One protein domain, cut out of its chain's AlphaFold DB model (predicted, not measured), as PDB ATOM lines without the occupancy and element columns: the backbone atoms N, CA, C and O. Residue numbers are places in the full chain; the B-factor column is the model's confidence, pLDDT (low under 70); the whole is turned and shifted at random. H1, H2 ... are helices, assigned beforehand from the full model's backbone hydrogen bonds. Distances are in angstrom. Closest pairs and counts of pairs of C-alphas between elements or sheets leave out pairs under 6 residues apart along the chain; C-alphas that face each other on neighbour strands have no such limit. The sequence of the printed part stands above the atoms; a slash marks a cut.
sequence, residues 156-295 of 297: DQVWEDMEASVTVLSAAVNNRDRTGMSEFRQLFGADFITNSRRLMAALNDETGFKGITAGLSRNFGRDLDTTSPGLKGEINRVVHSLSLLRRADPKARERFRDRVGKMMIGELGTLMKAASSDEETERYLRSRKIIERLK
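Overview. This is residues 156 to 295 of the 297 residues of an uncharacterized protein of archaeon (UniProt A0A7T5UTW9). Four crossed helices form the core: H3 and H7 run side by side in opposite ways, H1 crosses H7, and H5 crosses both H1 and H3, so that the four touch in a ring. H2 packs at one end of this core on H1 and H7, H6 is at the other end, short H4 packs on H3, and residues 286 to 295, nearly all in H8, stick out as an arm. The printed part has 140 residues with eight named helices, H1 to H8 in order along the chain, and no named strand; the class is all helix. It is compact, with a radius of gyration of the C-alphas of 14.8 A and spans of 39 by 36 by 28 A.

Arrangement. H1, residues 156 to 174, touches H7, residues 262 to 276, at a steep tilt of 41 degrees, the same way; their closest C-alphas, of Val 166 and Leu 268, are 5.5 A apart. H1 also touches H5, residues 230 to 245, at a steep tilt of 49 degrees, opposite ways, with C-alphas 161 and 234 closest at 4.8 A. H7 touches H3, residues 190 to 204, at a shallow tilt of 12 degrees, opposite ways, with C-alphas 197 and 269 closest at 5.0 A. H3 touches H5, with residues 239 to 245 of H5 alone, at a steep tilt of 50 degrees; C-alphas 196 and 239 are closest at 6.2 A. H1 and H3 are apart, and H5 and H7 are apart. H2, residues 178 to 187, touches residues 275 to 276 of H7 alone, about perpendicular at 79 degrees, with C-alphas 181 and 275 closest at 5.8 A. H1 and H6, residues 250 to 260, touch only at their ends, with C-alphas 159 and 260 closest at 5.3 A. H4, residues 209 to 213, touches H3, with C-alphas 202 and 209 closest at 4.4 A. H7 and H8, residues 278 to 294, touch only at the corner, with C-alphas 274 and 281 closest at 4.3 A. In the eight helices every O i to N i+4 pair is within hydrogen-bond range.

Along the chain. H1 begins at C-alpha 156 (80.761, 12.484, 36.068) and is 26.2 A long. H3 is 21.0 A, H5 22.7 A and H7 21.5 A long. H8 is 24.6 A long and ends at C-alpha 294 (54.158, 28.215, 47.631).

Size, cuts and confidence. The two C-alphas farthest apart, of Asp 223 and Arg 293, are 43.0 A apart. The printed part has no cut. The link from H4 to H5, residues 214 to 229, is long; the other links are tight. Mean pLDDT of the printed part is 91.5, and residue 295 alone is under 70.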
ATOM      1  N   ASP A 156      80.311  11.561  35.029       88.88
ATOM      2  CA  ASP A 156      80.761  12.484  36.068       88.88
ATOM      3  C   ASP A 156      81.266  13.781  35.419       88.88
ATOM      4  O   ASP A 156      80.891  14.869  35.852       88.88
ATOM      5  N   GLN A 157      81.995  13.680  34.300       90.19
ATOM      6  CA  GLN A 157      82.404  14.852  33.521       90.19
ATOM      7  C   GLN A 157      81.207  15.607  32.921       90.19
ATOM      8  O   GLN A 157      81.189  16.837  32.939       90.19
ATOM      9  N   VAL A 158      80.183  14.900  32.422       93.50
ATOM     10  CA  VAL A 158      78.950  15.555  31.944       93.50
ATOM     11  C   VAL A 158      78.254  16.304  33.073       93.50
ATOM     12  O   VAL A 158      77.781  17.417  32.856       93.50
ATOM     13  N   TRP A 159      78.196  15.721  34.271       92.75
ATOM     14  CA  TRP A 159      77.639  16.400  35.434       92.75
ATOM     15  C   TRP A 159      78.445  17.651  35.807       92.75
ATOM     16  O   TRP A 159      77.840  18.687  36.061       92.75
ATOM     17  N   GLU A 160      79.781  17.586  35.785       90.56
ATOM     18  CA  GLU A 160      80.653  18.743  36.047       90.56
ATOM     19  C   GLU A 160      80.420  19.872  35.032       90.56
ATOM     20  O   GLU A 160      80.244  21.024  35.425       90.56
ATOM     21  N   ASP A 161      80.346  19.553  33.736       94.06
ATOM     22  CA  ASP A 161      80.060  20.550  32.697       94.06
ATOM     23  C   ASP A 161      78.639  21.138  32.839       94.06
ATOM     24  O   ASP A 161      78.426  22.330  32.586       94.06
ATOM     25  N   MET A 162      77.655  20.331  33.264       94.94
ATOM     26  CA  MET A 162      76.300  20.814  33.554       94.94
ATOM     27  C   MET A 162      76.268  21.736  34.773       94.94
ATOM     28  O   MET A 162      75.644  22.790  34.698       94.94
ATOM     29  N   GLU A 163      76.930  21.366  35.869       91.88
ATOM     30  CA  GLU A 163      76.981  22.162  37.098       91.88
ATOM     31  C   GLU A 163      77.651  23.515  36.845       91.88
ATOM     32  O   GLU A 163      77.064  24.547  37.171       91.88
ATOM     33  N   ALA A 164      78.793  23.533  36.149       91.31
ATOM     34  CA  ALA A 164      79.465  24.769  35.754       91.31
ATOM     35  C   ALA A 164      78.549  25.672  34.903       91.31
ATOM     36  O   ALA A 164      78.373  26.859  35.201       91.31
ATOM     37  N   SER A 165      77.877  25.085  33.903       95.12
ATOM     38  CA  SER A 165      76.931  25.806  33.040       95.12
ATOM     39  C   SER A 165      75.741  26.365  33.826       95.12
ATOM     40  O   SER A 165      75.336  27.510  33.614       95.12
ATOM     41  N   VAL A 166      75.167  25.570  34.736       94.81
ATOM     42  CA  VAL A 166      74.055  25.977  35.606       94.81
ATOM     43  C   VAL A 166      74.487  27.119  36.513       94.81
ATOM     44  O   VAL A 166      73.766  28.109  36.600       94.81
ATOM     45  N   THR A 167      75.662  27.035  37.132       91.50
ATOM     46  CA  THR A 167      76.192  28.078  38.015       91.50
ATOM     47  C   THR A 167      76.341  29.412  37.278       91.50
ATOM     48  O   THR A 167      75.825  30.435  37.741       91.50
ATOM     49  N   VAL A 168      76.952  29.411  36.088       92.88
ATOM     50  CA  VAL A 168      77.124  30.628  35.271       92.88
ATOM     51  C   VAL A 168      75.778  31.187  34.799       92.88
ATOM     52  O   VAL A 168      75.503  32.378  34.974       92.88
ATOM     53  N   LEU A 169      74.908  30.347  34.227       95.31
ATOM     54  CA  LEU A 169      73.616  30.798  33.701       95.31
ATOM     55  C   LEU A 169      72.664  31.257  34.803       95.31
ATOM     56  O   LEU A 169      71.965  32.254  34.631       95.31
ATOM     57  N   SER A 170      72.644  30.561  35.937       94.38
ATOM     58  CA  SER A 170      71.843  30.940  37.098       94.38
ATOM     59  C   SER A 170      72.281  32.305  37.616       94.38
ATOM     60  O   SER A 170      71.434  33.176  37.806       94.38
ATOM     61  N   ALA A 171      73.588  32.555  37.753       93.19
ATOM     62  CA  ALA A 171      74.095  33.870  38.140       93.19
ATOM     63  C   ALA A 171      73.657  34.968  37.153       93.19
ATOM     64  O   ALA A 171      73.134  36.000  37.585       93.19
ATOM     65  N   ALA A 172      73.796  34.736  35.844       94.12
ATOM     66  CA  ALA A 172      73.410  35.709  34.823       94.12
ATOM     67  C   ALA A 172      71.897  36.010  34.841       94.12
ATOM     68  O   ALA A 172      71.481  37.171  34.885       94.12
ATOM     69  N   VAL A 173      71.059  34.970  34.876       94.69
ATOM     70  CA  VAL A 173      69.592  35.088  34.892       94.69
ATOM     71  C   VAL A 173      69.102  35.750  36.183       94.69
ATOM     72  O   VAL A 173      68.267  36.657  36.140       94.69
ATOM     73  N   ASN A 174      69.632  35.338  37.337       93.31
ATOM     74  CA  ASN A 174      69.182  35.818  38.646       93.31
ATOM     75  C   ASN A 174      69.556  37.275  38.896       93.31
ATOM     76  O   ASN A 174      68.750  38.024  39.448       93.31
ATOM     77  N   ASN A 175      70.741  37.679  38.444       93.38
ATOM     78  CA  ASN A 175      71.226  39.047  38.587       93.38
ATOM     79  C   ASN A 175      70.739  39.971  37.464       93.38
ATOM     80  O   ASN A 175      71.078  41.153  37.467       93.38
ATOM     81  N   ARG A 176      69.929  39.461  36.521       93.00
ATOM     82  CA  ARG A 176      69.493  40.196  35.322       93.00
ATOM     83  C   ARG A 176      70.685  40.777  34.553       93.00
ATOM     84  O   ARG A 176      70.614  41.900  34.049       93.00
ATOM     85  N   ASP A 177      71.777  40.021  34.486       93.31
ATOM     86  CA  ASP A 177      72.993  40.432  33.796       93.31
ATOM     87  C   ASP A 177      72.745  40.467  32.285       93.31
ATOM     88  O   ASP A 177      72.828  39.461  31.581       93.31
ATOM     89  N   ARG A 178      72.415  41.657  31.778       91.25
ATOM     90  CA  ARG A 178      72.130  41.869  30.357       91.25
ATOM     91  C   ARG A 178      73.331  41.556  29.471       91.25
ATOM     92  O   ARG A 178      73.127  41.117  28.342       91.25
ATOM     93  N   THR A 179      74.548  41.773  29.966       92.38
ATOM     94  CA  THR A 179      75.771  41.534  29.196       92.38
ATOM     95  C   THR A 179      75.993  40.039  29.039       92.38
ATOM     96  O   THR A 179      75.981  39.560  27.907       92.38
ATOM     97  N   GLY A 180      76.055  39.283  30.142       90.62
ATOM     98  CA  GLY A 180      76.218  37.826  30.092       90.62
ATOM     99  C   GLY A 180      75.097  37.126  29.313       90.62
ATOM    100  O   GLY A 180      75.335  36.188  28.553       90.62
ATOM    101  N   MET A 181      73.866  37.632  29.408       93.88
ATOM    102  CA  MET A 181      72.723  37.128  28.638       93.88
ATOM    103  C   MET A 181      72.832  37.428  27.138       93.88
ATOM    104  O   MET A 181      72.479  36.590  26.308       93.88
ATOM    105  N   SER A 182      73.324  38.612  26.766       93.25
ATOM    106  CA  SER A 182      73.597  38.957  25.369       93.25
ATOM    107  C   SER A 182      74.725  38.099  24.797       93.25
ATOM    108  O   SER A 182      74.588  37.579  23.692       93.25
ATOM    109  N   GLU A 183      75.809  37.905  25.548       93.19
ATOM    110  CA  GLU A 183      76.922  37.029  25.167       93.19
ATOM    111  C   GLU A 183      76.446  35.588  24.960       93.19
ATOM    112  O   GLU A 183      76.724  34.988  23.923       93.19
ATOM    113  N   PHE A 184      75.632  35.056  25.875       95.25
ATOM    114  CA  PHE A 184      75.023  33.733  25.719       95.25
ATOM    115  C   PHE A 184      74.232  33.604  24.406       95.25
ATOM    116  O   PHE A 184      74.399  32.628  23.676       95.25
ATOM    117  N   ARG A 185      73.403  34.598  24.067       94.81
ATOM    118  CA  ARG A 185      72.600  34.602  22.827       94.81
ATOM    119  C   ARG A 185      73.456  34.724  21.565       94.81
ATOM    120  O   ARG A 185      73.064  34.217  20.518       94.81
ATOM    121  N   GLN A 186      74.612  35.383  21.649       93.81
ATOM    122  CA  GLN A 186      75.581  35.439  20.549       93.81
ATOM    123  C   GLN A 186      76.292  34.097  20.354       93.81
ATOM    124  O   GLN A 186      76.539  33.688  19.222       93.81
ATOM    125  N   LEU A 187      76.600  33.401  21.451       93.56
ATOM    126  CA  LEU A 187      77.228  32.081  21.418       93.56
ATOM    127  C   LEU A 187      76.270  30.995  20.915       93.56
ATOM    128  O   LEU A 187      76.700  30.080  20.210       93.56
ATOM    129  N   PHE A 188      74.985  31.094  21.263       95.25
ATOM    130  CA  PHE A 188      73.997  30.049  21.015       95.25
ATOM    131  C   PHE A 188      72.722  30.596  20.372       95.25
ATOM    132  O   PHE A 188      71.909  31.264  21.008       95.25
ATOM    133  N   GLY A 189      72.502  30.232  19.106       93.19
ATOM    134  CA  GLY A 189      71.274  30.572  18.389       93.19
ATOM    135  C   GLY A 189      70.021  29.888  18.958       93.19
ATOM    136  O   GLY A 189      70.089  28.837  19.600       93.19
ATOM    137  N   ALA A 190      68.848  30.453  18.659       93.38
ATOM    138  CA  ALA A 190      67.556  29.965  19.156       93.38
ATOM    139  C   ALA A 190      67.274  28.490  18.800       93.38
ATOM    140  O   ALA A 190      66.756  27.738  19.632       93.38
ATOM    141  N   ASP A 191      67.660  28.055  17.598       93.38
ATOM    142  CA  ASP A 191      67.504  26.665  17.158       93.38
ATOM    143  C   ASP A 191      68.392  25.709  17.952       93.38
ATOM    144  O   ASP A 191      67.951  24.624  18.333       93.38
ATOM    145  N   PHE A 192      69.628  26.121  18.250       95.38
ATOM    146  CA  PHE A 192      70.526  25.345  19.096       95.38
ATOM    147  C   PHE A 192      69.920  25.177  20.488       95.38
ATOM    148  O   PHE A 192      69.757  24.051  20.946       95.38
ATOM    149  N   ILE A 193      69.496  26.275  21.123       95.81
ATOM    150  CA  ILE A 193      68.873  26.243  22.453       95.81
ATOM    151  C   ILE A 193      67.642  25.328  22.448       95.81
ATOM    152  O   ILE A 193      67.485  24.479  23.325       95.81
ATOM    153  N   THR A 194      66.776  25.460  21.444       95.00
ATOM    154  CA  THR A 194      65.560  24.648  21.323       95.00
ATOM    155  C   THR A 194      65.883  23.164  21.174       95.00
ATOM    156  O   THR A 194      65.290  22.331  21.864       95.00
ATOM    157  N   ASN A 195      66.835  22.816  20.312       95.44
ATOM    158  CA  ASN A 195      67.206  21.429  20.056       95.44
ATOM    159  C   ASN A 195      67.962  20.796  21.232       95.44
ATOM    160  O   ASN A 195      67.659  19.659  21.593       95.44
ATOM    161  N   SER A 196      68.855  21.536  21.892       96.31
ATOM    162  CA  SER A 196      69.539  21.099  23.117       96.31
ATOM    163  C   SER A 196      68.537  20.803  24.227       96.31
ATOM    164  O   SER A 196      68.580  19.739  24.841       96.31
ATOM    165  N   ARG A 197      67.547  21.682  24.424       95.88
ATOM    166  CA  ARG A 197      66.480  21.474  25.412       95.88
ATOM    167  C   ARG A 197      65.587  20.280  25.083       95.88
ATOM    168  O   ARG A 197      65.197  19.551  25.989       95.88
ATOM    169  N   ARG A 198      65.273  20.047  23.804       94.25
ATOM    170  CA  ARG A 198      64.557  18.832  23.369       94.25
ATOM    171  C   ARG A 198      65.366  17.575  23.676       94.25
ATOM    172  O   ARG A 198      64.802  16.597  24.150       94.25
ATOM    173  N   LEU A 199      66.673  17.608  23.436       94.00
ATOM    174  CA  LEU A 199      67.560  16.487  23.718       94.00
ATOM    175  C   LEU A 199      67.657  16.195  25.225       94.00
ATOM    176  O   LEU A 199      67.526  15.041  25.626       94.00
ATOM    177  N   MET A 200      67.786  17.234  26.055       95.19
ATOM    178  CA  MET A 200      67.720  17.128  27.519       95.19
ATOM    179  C   MET A 200      66.386  16.530  27.979       95.19
ATOM    180  O   MET A 200      66.374  15.566  28.737       95.19
ATOM    181  N   ALA A 201      65.260  17.042  27.470       92.94
ATOM    182  CA  ALA A 201      63.931  16.529  27.805       92.94
ATOM    183  C   ALA A 201      63.756  15.056  27.406       92.94
ATOM    184  O   ALA A 201      63.209  14.277  28.181       92.94
ATOM    185  N   ALA A 202      64.260  14.661  26.232       92.00
ATOM    186  CA  ALA A 202      64.226  13.272  25.790       92.00
ATOM    187  C   ALA A 202      65.022  12.357  26.722       92.00
ATOM    188  O   ALA A 202      64.545  11.293  27.095       92.00
ATOM    189  N   LEU A 203      66.236  12.753  27.104       91.31
ATOM    190  CA  LEU A 203      67.087  11.922  27.957       91.31
ATOM    191  C   LEU A 203      66.597  11.866  29.409       91.31
ATOM    192  O   LEU A 203      66.898  10.897  30.107       91.31
ATOM    193  N   ASN A 204      65.787  12.839  29.827       90.00
ATOM    194  CA  ASN A 204      65.141  12.861  31.134       90.00
ATOM    195  C   ASN A 204      63.973  11.855  31.265       90.00
ATOM    196  O   ASN A 204      63.665  11.405  32.372       90.00
ATOM    197  N   ASP A 205      63.343  11.476  30.145       87.88
ATOM    198  CA  ASP A 205      62.179  10.583  30.100       87.88
ATOM    199  C   ASP A 205      62.298   9.515  28.997       87.88
ATOM    200  O   ASP A 205      62.108   9.779  27.808       87.88
ATOM    201  N   GLU A 206      62.540   8.267  29.407       89.94
ATOM    202  CA  GLU A 206      62.640   7.134  28.481       89.94
ATOM    203  C   GLU A 206      61.319   6.850  27.751       89.94
ATOM    204  O   GLU A 206      61.336   6.417  26.597       89.94
ATOM    205  N   THR A 207      60.169   7.113  28.383       88.00
ATOM    206  CA  THR A 207      58.854   6.860  27.781       88.00
ATOM    207  C   THR A 207      58.596   7.818  26.617       88.00
ATOM    208  O   THR A 207      58.193   7.385  25.535       88.00
ATOM    209  N   GLY A 208      58.889   9.110  26.795       85.81
ATOM    210  CA  GLY A 208      58.776  10.135  25.756       85.81
ATOM    211  C   GLY A 208      59.933  10.180  24.748       85.81
ATOM    212  O   GLY A 208      59.804  10.829  23.705       85.81
ATOM    213  N   PHE A 209      61.047   9.486  25.008       90.38
ATOM    214  CA  PHE A 209      62.313   9.623  24.273       90.38
ATOM    215  C   PHE A 209      62.165   9.575  22.742       90.38
ATOM    216  O   PHE A 209      62.636  10.471  22.032       90.38
ATOM    217  N   LYS A 210      61.479   8.555  22.204       86.25
ATOM    218  CA  LYS A 210      61.306   8.398  20.744       86.25
ATOM    219  C   LYS A 210      60.486   9.533  20.131       86.25
ATOM    220  O   LYS A 210      60.833  10.020  19.059       86.25
ATOM    221  N   GLY A 211      59.424   9.969  20.810       86.44
ATOM    222  CA  GLY A 211      58.566  11.057  20.338       86.44
ATOM    223  C   GLY A 211      59.295  12.399  20.335       86.44
ATOM    224  O   GLY A 211      59.257  13.125  19.344       86.44
ATOM    225  N   ILE A 212      60.031  12.697  21.409       85.38
ATOM    226  CA  ILE A 212      60.755  13.967  21.566       85.38
ATOM    227  C   ILE A 212      61.923  14.068  20.568       85.38
ATOM    228  O   ILE A 212      62.212  15.148  20.047       85.38
ATOM    229  N   THR A 213      62.577  12.948  20.248       86.25
ATOM    230  CA  THR A 213      63.739  12.927  19.343       86.25
ATOM    231  C   THR A 213      63.397  12.800  17.858       86.25
ATOM    232  O   THR A 213      64.300  12.960  17.032       86.25
ATOM    233  N   ALA A 214      62.135  12.555  17.489       83.12
ATOM    234  CA  ALA A 214      61.725  12.293  16.105       83.12
ATOM    235  C   ALA A 214      62.051  13.442  15.129       83.12
ATOM    236  O   ALA A 214      62.357  13.194  13.966       83.12
ATOM    237  N   GLY A 215      62.035  14.693  15.603       80.31
ATOM    238  CA  GLY A 215      62.321  15.888  14.796       80.31
ATOM    239  C   GLY A 215      63.755  16.420  14.891       80.31
ATOM    240  O   GLY A 215      64.061  17.440  14.279       80.31
ATOM    241  N   LEU A 216      64.636  15.788  15.673       87.81
ATOM    242  CA  LEU A 216      66.022  16.241  15.824       87.81
ATOM    243  C   LEU A 216      66.898  15.682  14.699       87.81
ATOM    244  O   LEU A 216      66.936  14.466  14.491       87.81
ATOM    245  N   SER A 217      67.678  16.547  14.039       86.81
ATOM    246  CA  SER A 217      68.688  16.122  13.059       86.81
ATOM    247  C   SER A 217      69.587  15.025  13.638       86.81
ATOM    248  O   SER A 217      69.962  15.073  14.812       86.81
ATOM    249  N   ARG A 218      69.941  14.023  12.824       82.00
ATOM    250  CA  ARG A 218      70.808  12.907  13.246       82.00
ATOM    251  C   ARG A 218      72.216  13.363  13.645       82.00
ATOM    252  O   ARG A 218      72.847  12.692  14.453       82.00
ATOM    253  N   ASN A 219      72.673  14.497  13.114       85.75
ATOM    254  CA  ASN A 219      74.008  15.044  13.372       85.75
ATOM    255  C   ASN A 219      74.006  16.198  14.383       85.75
ATOM    256  O   ASN A 219      75.059  16.763  14.663       85.75
ATOM    257  N   PHE A 220      72.845  16.556  14.948       92.00
ATOM    258  CA  PHE A 220      72.784  17.601  15.967       92.00
ATOM    259  C   PHE A 220      73.738  17.269  17.123       92.00
ATOM    260  O   PHE A 220      73.702  16.156  17.641       92.00
ATOM    261  N   GLY A 221      74.602  18.211  17.503       87.88
ATOM    262  CA  GLY A 221      75.558  18.052  18.602       87.88
ATOM    263  C   GLY A 221      76.845  17.276  18.287       87.88
ATOM    264  O   GLY A 221      77.742  17.265  19.122       87.88
ATOM    265  N   ARG A 222      76.983  16.643  17.109       84.56
ATOM    266  CA  ARG A 222      78.173  15.820  16.800       84.56
ATOM    267  C   ARG A 222      79.407  16.661  16.489       84.56
ATOM    268  O   ARG A 222      80.463  16.386  17.043       84.56
ATOM    269  N   ASP A 223      79.235  17.706  15.687       86.19
ATOM    270  CA  ASP A 223      80.338  18.521  15.157       86.19
ATOM    271  C   ASP A 223      80.583  19.792  15.988       86.19
ATOM    272  O   ASP A 223      81.051  20.812  15.482       86.19
ATOM    273  N   LEU A 224      80.204  19.765  17.269       90.81
ATOM    274  CA  LEU A 224      80.444  20.884  18.173       90.81
ATOM    275  C   LEU A 224      81.920  20.936  18.562       90.81
ATOM    276  O   LEU A 224      82.524  19.917  18.884       90.81
ATOM    277  N   ASP A 225      82.477  22.143  18.602       89.69
ATOM    278  CA  ASP A 225      83.795  22.367  19.185       89.69
ATOM    279  C   ASP A 225      83.726  22.187  20.709       89.69
ATOM    280  O   ASP A 225      83.231  23.055  21.436       89.69
ATOM    281  N   THR A 226      84.218  21.041  21.177       88.75
ATOM    282  CA  THR A 226      84.297  20.655  22.593       88.75
ATOM    283  C   THR A 226      85.573  21.144  23.285       88.75
ATOM    284  O   THR A 226      85.705  20.987  24.503       88.75
ATOM    285  N   THR A 227      86.495  21.756  22.531       88.56
ATOM    286  CA  THR A 227      87.790  22.257  23.023       88.56
ATOM    287  C   THR A 227      87.740  23.717  23.466       88.56
ATOM    288  O   THR A 227      88.608  24.156  24.221       88.56
ATOM    289  N   SER A 228      86.710  24.456  23.040       89.62
ATOM    290  CA  SER A 228      86.434  25.815  23.511       89.62
ATOM    291  C   SER A 228      86.449  25.873  25.054       89.62
ATOM    292  O   SER A 228      85.862  25.002  25.699       89.62
ATOM    293  N   PRO A 229      87.094  26.871  25.684       88.75
ATOM    294  CA  PRO A 229      87.035  27.056  27.132       88.75
ATOM    295  C   PRO A 229      85.730  27.742  27.578       88.75
ATOM    296  O   PRO A 229      85.017  28.348  26.773       88.75
ATOM    297  N   GLY A 230      85.448  27.672  28.883       90.44
ATOM    298  CA  GLY A 230      84.315  28.334  29.537       90.44
ATOM    299  C   GLY A 230      82.942  27.832  29.083       90.44
ATOM    300  O   GLY A 230      82.819  26.755  28.497       90.44
ATOM    301  N   LEU A 231      81.916  28.664  29.301       92.69
ATOM    302  CA  LEU A 231      80.502  28.321  29.094       92.69
ATOM    303  C   LEU A 231      80.207  27.726  27.709       92.69
ATOM    304  O   LEU A 231      79.409  26.797  27.581       92.69
ATOM    305  N   LYS A 232      80.862  28.242  26.657       94.06
ATOM    306  CA  LYS A 232      80.702  27.715  25.295       94.06
ATOM    307  C   LYS A 232      81.107  26.243  25.223       94.06
ATOM    308  O   LYS A 232      80.367  25.417  24.698       94.06
ATOM    309  N   GLY A 233      82.290  25.942  25.749       94.38
ATOM    310  CA  GLY A 233      82.838  24.596  25.804       94.38
ATOM    311  C   GLY A 233      82.020  23.645  26.648       94.38
ATOM    312  O   GLY A 233      81.729  22.541  26.204       94.38
ATOM    313  N   GLU A 234      81.645  24.085  27.847       95.50
ATOM    314  CA  GLU A 234      80.864  23.303  28.812       95.50
ATOM    315  C   GLU A 234      79.531  22.862  28.197       95.50
ATOM    316  O   GLU A 234      79.254  21.666  28.098       95.50
ATOM    317  N   ILE A 235      78.752  23.799  27.644       96.69
ATOM    318  CA  ILE A 235      77.482  23.477  26.979       96.69
ATOM    319  C   ILE A 235      77.705  22.609  25.735       96.69
ATOM    320  O   ILE A 235      76.933  21.679  25.496       96.69
ATOM    321  N   ASN A 236      78.748  22.871  24.943       96.75
ATOM    322  CA  ASN A 236      79.046  22.050  23.770       96.75
ATOM    323  C   ASN A 236      79.387  20.605  24.148       96.75
ATOM    324  O   ASN A 236      78.879  19.688  23.505       96.75
ATOM    325  N   ARG A 237      80.196  20.391  25.192       96.31
ATOM    326  CA  ARG A 237      80.517  19.056  25.720       96.31
ATOM    327  C   ARG A 237      79.275  18.348  26.238       96.31
ATOM    328  O   ARG A 237      79.053  17.195  25.871       96.31
ATOM    329  N   VAL A 238      78.416  19.048  26.983       96.75
ATOM    330  CA  VAL A 238      77.119  18.507  27.414       96.75
ATOM    331  C   VAL A 238      76.303  18.061  26.203       96.75
ATOM    332  O   VAL A 238      75.939  16.893  26.106       96.75
ATOM    333  N   VAL A 239      76.041  18.951  25.243       96.50
ATOM    334  CA  VAL A 239      75.194  18.639  24.079       96.50
ATOM    335  C   VAL A 239      75.796  17.522  23.225       96.50
ATOM    336  O   VAL A 239      75.058  16.651  22.765       96.50
ATOM    337  N   HIS A 240      77.119  17.492  23.067       95.38
ATOM    338  CA  HIS A 240      77.822  16.411  22.384       95.38
ATOM    339  C   HIS A 240      77.592  15.058  23.072       95.38
ATOM    340  O   HIS A 240      77.130  14.112  22.427       95.38
ATOM    341  N   SER A 241      77.810  14.974  24.387       94.69
ATOM    342  CA  SER A 241      77.584  13.749  25.162       94.69
ATOM    343  C   SER A 241      76.120  13.300  25.145       94.69
ATOM    344  O   SER A 241      75.831  12.114  24.978       94.69
ATOM    345  N   LEU A 242      75.167  14.233  25.233       94.44
ATOM    346  CA  LEU A 242      73.744  13.915  25.092       94.44
ATOM    347  C   LEU A 242      73.426  13.355  23.691       94.44
ATOM    348  O   LEU A 242      72.605  12.445  23.545       94.44
ATOM    349  N   SER A 243      74.090  13.851  22.646       93.12
ATOM    350  CA  SER A 243      73.918  13.345  21.282       93.12
ATOM    351  C   SER A 243      74.491  11.940  21.089       93.12
ATOM    352  O   SER A 243      73.917  11.158  20.327       93.12
ATOM    353  N   LEU A 244      75.563  11.585  21.804       91.75
ATOM    354  CA  LEU A 244      76.060  10.208  21.878       91.75
ATOM    355  C   LEU A 244      75.040   9.300  22.586       91.75
ATOM    356  O   LEU A 244      74.623   8.282  22.031       91.75
ATOM    357  N   LEU A 245      74.523   9.728  23.743       91.81
ATOM    358  CA  LEU A 245      73.525   8.976  24.522       91.81
ATOM    359  C   LEU A 245      72.192   8.780  23.799       91.81
ATOM    360  O   LEU A 245      71.493   7.786  24.018       91.81
ATOM    361  N   ARG A 246      71.846   9.686  22.881       91.38
ATOM    362  CA  ARG A 246      70.685   9.516  22.001       91.38
ATOM    363  C   ARG A 246      70.776   8.235  21.162       91.38
ATOM    364  O   ARG A 246      69.747   7.665  20.810       91.38
ATOM    365  N   ARG A 247      71.988   7.802  20.812       87.25
ATOM    366  CA  ARG A 247      72.240   6.596  20.009       87.25
ATOM    367  C   ARG A 247      72.544   5.362  20.854       87.25
ATOM    368  O   ARG A 247      72.505   4.261  20.313       87.25
ATOM    369  N   ALA A 248      72.842   5.548  22.136       88.19
ATOM    370  CA  ALA A 248      73.135   4.462  23.059       88.19
ATOM    371  C   ALA A 248      71.894   3.593  23.340       88.19
ATOM    372  O   ALA A 248      70.768   3.912  22.941       88.19
ATOM    373  N   ASP A 249      72.080   2.473  24.029       89.06
ATOM    374  CA  ASP A 249      70.971   1.624  24.458       89.06
ATOM    375  C   ASP A 249      70.175   2.251  25.635       89.06
ATOM    376  O   ASP A 249      70.643   3.195  26.284       89.06
ATOM    377  N   PRO A 250      68.951   1.763  25.928       91.50
ATOM    378  CA  PRO A 250      68.148   2.269  27.044       91.50
ATOM    379  C   PRO A 250      68.825   2.180  28.419       91.50
ATOM    380  O   PRO A 250      68.614   3.069  29.241       91.50
ATOM    381  N   LYS A 251      69.659   1.160  28.672       89.75
ATOM    382  CA  LYS A 251      70.358   1.004  29.957       89.75
ATOM    383  C   LYS A 251      71.439   2.068  30.124       89.75
ATOM    384  O   LYS A 251      71.642   2.557  31.226       89.75
ATOM    385  N   ALA A 252      72.132   2.454  29.053       89.31
ATOM    386  CA  ALA A 252      73.081   3.567  29.094       89.31
ATOM    387  C   ALA A 252      72.382   4.893  29.441       89.31
ATOM    388  O   ALA A 252      72.861   5.644  30.288       89.31
ATOM    389  N   ARG A 253      71.203   5.154  28.859       92.00
ATOM    390  CA  ARG A 253      70.392   6.331  29.217       92.00
ATOM    391  C   ARG A 253      69.847   6.280  30.643       92.00
ATOM    392  O   ARG A 253      69.726   7.321  31.279       92.00
ATOM    393  N   GLU A 254      69.511   5.096  31.142       91.38
ATOM    394  CA  GLU A 254      69.125   4.890  32.541       91.38
ATOM    395  C   GLU A 254      70.276   5.240  33.486       91.38
ATOM    396  O   GLU A 254      70.114   6.134  34.310       91.38
ATOM    397  N   ARG A 255      71.472   4.681  33.259       89.94
ATOM    398  CA  ARG A 255      72.679   5.023  34.031       89.94
ATOM    399  C   ARG A 255      73.001   6.516  33.988       89.94
ATOM    400  O   ARG A 255      73.352   7.094  35.012       89.94
ATOM    401  N   PHE A 256      72.842   7.156  32.827       91.56
ATOM    402  CA  PHE A 256      72.978   8.608  32.702       91.56
ATOM    403  C   PHE A 256      72.022   9.358  33.639       91.56
ATOM    404  O   PHE A 256      72.461  10.254  34.354       91.56
ATOM    405  N   ARG A 257      70.733   8.991  33.669       90.75
ATOM    406  CA  ARG A 257      69.747   9.626  34.560       90.75
ATOM    407  C   ARG A 257      70.080   9.404  36.031       90.75
ATOM    408  O   ARG A 257      69.961  10.351  36.803       90.75
ATOM    409  N   ASP A 258      70.518   8.205  36.394       87.75
ATOM    410  CA  ASP A 258      70.851   7.867  37.780       87.75
ATOM    411  C   ASP A 258      72.092   8.626  38.268       87.75
ATOM    412  O   ASP A 258      72.125   9.102  39.401       87.75
ATOM    413  N   ARG A 259      73.102   8.786  37.399       87.31
ATOM    414  CA  ARG A 259      74.371   9.436  37.752       87.31
ATOM    415  C   ARG A 259      74.348  10.951  37.630       87.31
ATOM    416  O   ARG A 259      74.918  11.632  38.479       87.31
ATOM    417  N   VAL A 260      73.739  11.497  36.582       89.75
ATOM    418  CA  VAL A 260      73.696  12.953  36.364       89.75
ATOM    419  C   VAL A 260      72.533  13.590  37.124       89.75
ATOM    420  O   VAL A 260      72.668  14.705  37.624       89.75
ATOM    421  N   GLY A 261      71.428  12.868  37.292       87.69
ATOM    422  CA  GLY A 261      70.251  13.366  37.991       87.69
ATOM    423  C   GLY A 261      69.295  14.132  37.076       87.69
ATOM    424  O   GLY A 261      69.687  14.876  36.171       87.69
ATOM    425  N   LYS A 262      67.996  13.924  37.298       89.44
ATOM    426  CA  LYS A 262      66.927  14.486  36.456       89.44
ATOM    427  C   LYS A 262      66.742  15.980  36.684       89.44
ATOM    428  O   LYS A 262      66.384  16.708  35.753       89.44
ATOM    429  N   MET A 263      66.958  16.436  37.916       86.88
ATOM    430  CA  MET A 263      66.814  17.841  38.277       86.88
ATOM    431  C   MET A 263      67.920  18.667  37.624       86.88
ATOM    432  O   MET A 263      67.601  19.695  37.036       86.88
ATOM    433  N   MET A 264      69.172  18.195  37.619       90.12
ATOM    434  CA  MET A 264      70.277  18.890  36.938       90.12
ATOM    435  C   MET A 264      70.003  19.085  35.435       90.12
ATOM    436  O   MET A 264      70.127  20.193  34.908       90.12
ATOM    437  N   ILE A 265      69.540  18.031  34.750       93.06
ATOM    438  CA  ILE A 265      69.171  18.083  33.322       93.06
ATOM    439  C   ILE A 265      68.036  19.095  33.085       93.06
ATOM    440  O   ILE A 265      68.074  19.887  32.137       93.06
ATOM    441  N   GLY A 266      67.009  19.064  33.940       92.69
ATOM    442  CA  GLY A 266      65.856  19.959  33.859       92.69
ATOM    443  C   GLY A 266      66.200  21.422  34.147       92.69
ATOM    444  O   GLY A 266      65.702  22.312  33.449       92.69
ATOM    445  N   GLU A 267      67.062  21.675  35.133       93.94
ATOM    446  CA  GLU A 267      67.486  23.019  35.530       93.94
ATOM    447  C   GLU A 267      68.294  23.676  34.415       93.94
ATOM    448  O   GLU A 267      67.935  24.767  33.971       93.94
ATOM    449  N   LEU A 268      69.298  22.985  33.861       96.44
ATOM    450  CA  LEU A 268      70.066  23.511  32.732       96.44
ATOM    451  C   LEU A 268      69.155  23.822  31.536       96.44
ATOM    452  O   LEU A 268      69.216  24.914  30.967       96.44
ATOM    453  N   GLY A 269      68.242  22.909  31.190       96.25
ATOM    454  CA  GLY A 269      67.277  23.134  30.113       96.25
ATOM    455  C   GLY A 269      66.334  24.318  30.372       96.25
ATOM    456  O   GLY A 269      65.903  24.990  29.427       96.25
ATOM    457  N   THR A 270      66.014  24.602  31.632       96.31
ATOM    458  CA  THR A 270      65.192  25.750  32.037       96.31
ATOM    459  C   THR A 270      65.986  27.051  31.966       96.31
ATOM    460  O   THR A 270      65.507  28.017  31.370       96.31
ATOM    461  N   LEU A 271      67.216  27.064  32.479       97.12
ATOM    462  CA  LEU A 271      68.108  28.221  32.452       97.12
ATOM    463  C   LEU A 271      68.503  28.611  31.026       97.12
ATOM    464  O   LEU A 271      68.434  29.787  30.684       97.12
ATOM    465  N   MET A 272      68.796  27.644  30.149       97.56
ATOM    466  CA  MET A 272      69.036  27.921  28.725       97.56
ATOM    467  C   MET A 272      67.828  28.601  28.061       97.56
ATOM    468  O   MET A 272      67.995  29.468  27.203       97.56
ATOM    469  N   LYS A 273      66.598  28.236  28.458       97.31
ATOM    470  CA  LYS A 273      65.385  28.920  27.983       97.31
ATOM    471  C   LYS A 273      65.302  30.336  28.529       97.31
ATOM    472  O   LYS A 273      65.087  31.263  27.755       97.31
ATOM    473  N   ALA A 274      65.465  30.491  29.839       96.75
ATOM    474  CA  ALA A 274      65.406  31.784  30.503       96.75
ATOM    475  C   ALA A 274      66.428  32.759  29.899       96.75
ATOM    476  O   ALA A 274      66.110  33.928  29.687       96.75
ATOM    477  N   ALA A 275      67.612  32.254  29.542       96.25
ATOM    478  CA  ALA A 275      68.683  33.020  28.928       96.25
ATOM    479  C   ALA A 275      68.423  33.423  27.463       96.25
ATOM    480  O   ALA A 275      68.991  34.401  26.973       96.25
ATOM    481  N   SER A 276      67.523  32.722  26.762       95.75
ATOM    482  CA  SER A 276      67.297  32.901  25.318       95.75
ATOM    483  C   SER A 276      66.658  34.238  24.925       95.75
ATOM    484  O   SER A 276      66.878  34.710  23.812       95.75
ATOM    485  N   SER A 277      65.893  34.876  25.814       94.50
ATOM    486  CA  SER A 277      65.280  36.185  25.566       94.50
ATOM    487  C   SER A 277      64.911  36.878  26.872       94.50
ATOM    488  O   SER A 277      64.695  36.216  27.886       94.50
ATOM    489  N   ASP A 278      64.798  38.207  26.842       93.38
ATOM    490  CA  ASP A 278      64.416  38.993  28.025       93.38
ATOM    491  C   ASP A 278      63.008  38.614  28.516       93.38
ATOM    492  O   ASP A 278      62.750  38.570  29.719       93.38
ATOM    493  N   GLU A 279      62.101  38.270  27.596       94.62
ATOM    494  CA  GLU A 279      60.758  37.802  27.944       94.62
ATOM    495  C   GLU A 279      60.803  36.484  28.731       94.62
ATOM    496  O   GLU A 279      60.128  36.341  29.756       94.62
ATOM    497  N   GLU A 280      61.605  35.517  28.278       95.88
ATOM    498  CA  GLU A 280      61.753  34.229  28.958       95.88
ATOM    499  C   GLU A 280      62.478  34.378  30.302       95.88
ATOM    500  O   GLU A 280      62.125  33.684  31.259       95.88
ATOM    501  N   THR A 281      63.399  35.336  30.430       95.31
ATOM    502  CA  THR A 281      64.021  35.694  31.717       95.31
ATOM    503  C   THR A 281      62.978  36.170  32.719       95.31
ATOM    504  O   THR A 281      62.881  35.648  33.831       95.31
ATOM    505  N   GLU A 282      62.148  37.141  32.330       95.31
ATOM    506  CA  GLU A 282      61.104  37.676  33.207       95.31
ATOM    507  C   GLU A 282      60.033  36.625  33.520       95.31
ATOM    508  O   GLU A 282      59.459  36.610  34.611       95.31
ATOM    509  N   ARG A 283      59.746  35.715  32.583       94.31
ATOM    510  CA  ARG A 283      58.865  34.569  32.830       94.31
ATOM    511  C   ARG A 283      59.460  33.631  33.881       94.31
ATOM    512  O   ARG A 283      58.763  33.308  34.840       94.31
ATOM    513  N   TYR A 284      60.730  33.255  33.748       94.94
ATOM    514  CA  TYR A 284      61.430  32.405  34.715       94.94
ATOM    515  C   TYR A 284      61.446  33.025  36.118       94.94
ATOM    516  O   TYR A 284      60.994  32.395  37.076       94.94
ATOM    517  N   LEU A 285      61.867  34.288  36.244       94.00
ATOM    518  CA  LEU A 285      61.953  34.975  37.537       94.00
ATOM    519  C   LEU A 285      60.581  35.129  38.214       94.00
ATOM    520  O   LEU A 285      60.481  35.026  39.438       94.00
ATOM    521  N   ARG A 286      59.510  35.356  37.440       92.56
ATOM    522  CA  ARG A 286      58.137  35.381  37.973       92.56
ATOM    523  C   ARG A 286      57.703  34.010  38.479       92.56
ATOM    524  O   ARG A 286      57.222  33.923  39.605       92.56
ATOM    525  N   SER A 287      57.900  32.957  37.686       90.12
ATOM    526  CA  SER A 287      57.568  31.587  38.088       90.12
ATOM    527  C   SER A 287      58.313  31.176  39.354       90.12
ATOM    528  O   SER A 287      57.705  30.613  40.263       90.12
ATOM    529  N   ARG A 288      59.598  31.526  39.472       88.75
ATOM    530  CA  ARG A 288      60.385  31.205  40.665       88.75
ATOM    531  C   ARG A 288      59.853  31.894  41.921       88.75
ATOM    532  O   ARG A 288      59.646  31.222  42.924       88.75
ATOM    533  N   LYS A 289      59.519  33.189  41.843       88.94
ATOM    534  CA  LYS A 289      58.882  33.922  42.957       88.94
ATOM    535  C   LYS A 289      57.558  33.297  43.397       88.94
ATOM    536  O   LYS A 289      57.217  33.354  44.574       88.94
ATOM    537  N   ILE A 290      56.786  32.735  42.464       88.06
ATOM    538  CA  ILE A 290      55.540  32.026  42.789       88.06
ATOM    539  C   ILE A 290      55.857  30.732  43.545       88.06
ATOM    540  O   ILE A 290      55.276  30.497  44.598       88.06
ATOM    541  N   ILE A 291      56.807  29.930  43.058       85.06
ATOM    542  CA  ILE A 291      57.215  28.674  43.707       85.06
ATOM    543  C   ILE A 291      57.778  28.930  45.112       85.06
ATOM    544  O   ILE A 291      57.405  28.234  46.050       85.06
ATOM    545  N   GLU A 292      58.622  29.950  45.279       83.69
ATOM    546  CA  GLU A 292      59.165  30.360  46.584       83.69
ATOM    547  C   GLU A 292      58.053  30.730  47.579       83.69
ATOM    548  O   GLU A 292      58.150  30.399  48.753       83.69
ATOM    549  N   ARG A 293      56.964  31.358  47.114       80.25
ATOM    550  CA  ARG A 293      55.797  31.684  47.953       80.25
ATOM    551  C   ARG A 293      54.917  30.478  48.279       80.25
ATOM    552  O   ARG A 293      54.209  30.514  49.278       80.25
ATOM    553  N   LEU A 294      54.918  29.453  47.427       76.62
ATOM    554  CA  LEU A 294      54.158  28.215  47.631       76.62
ATOM    555  C   LEU A 294      54.894  27.219  48.534       76.62
ATOM    556  O   LEU A 294      54.244  26.386  49.160       76.62
ATOM    557  N   LYS A 295      56.226  27.316  48.633       63.25
ATOM    558  CA  LYS A 295      57.029  26.641  49.660       63.25
ATOM    559  C   LYS A 295      56.806  27.323  51.020       63.25
ATOM    560  O   LYS A 295      57.691  27.990  51.546       63.25
TER     561      LYS A 295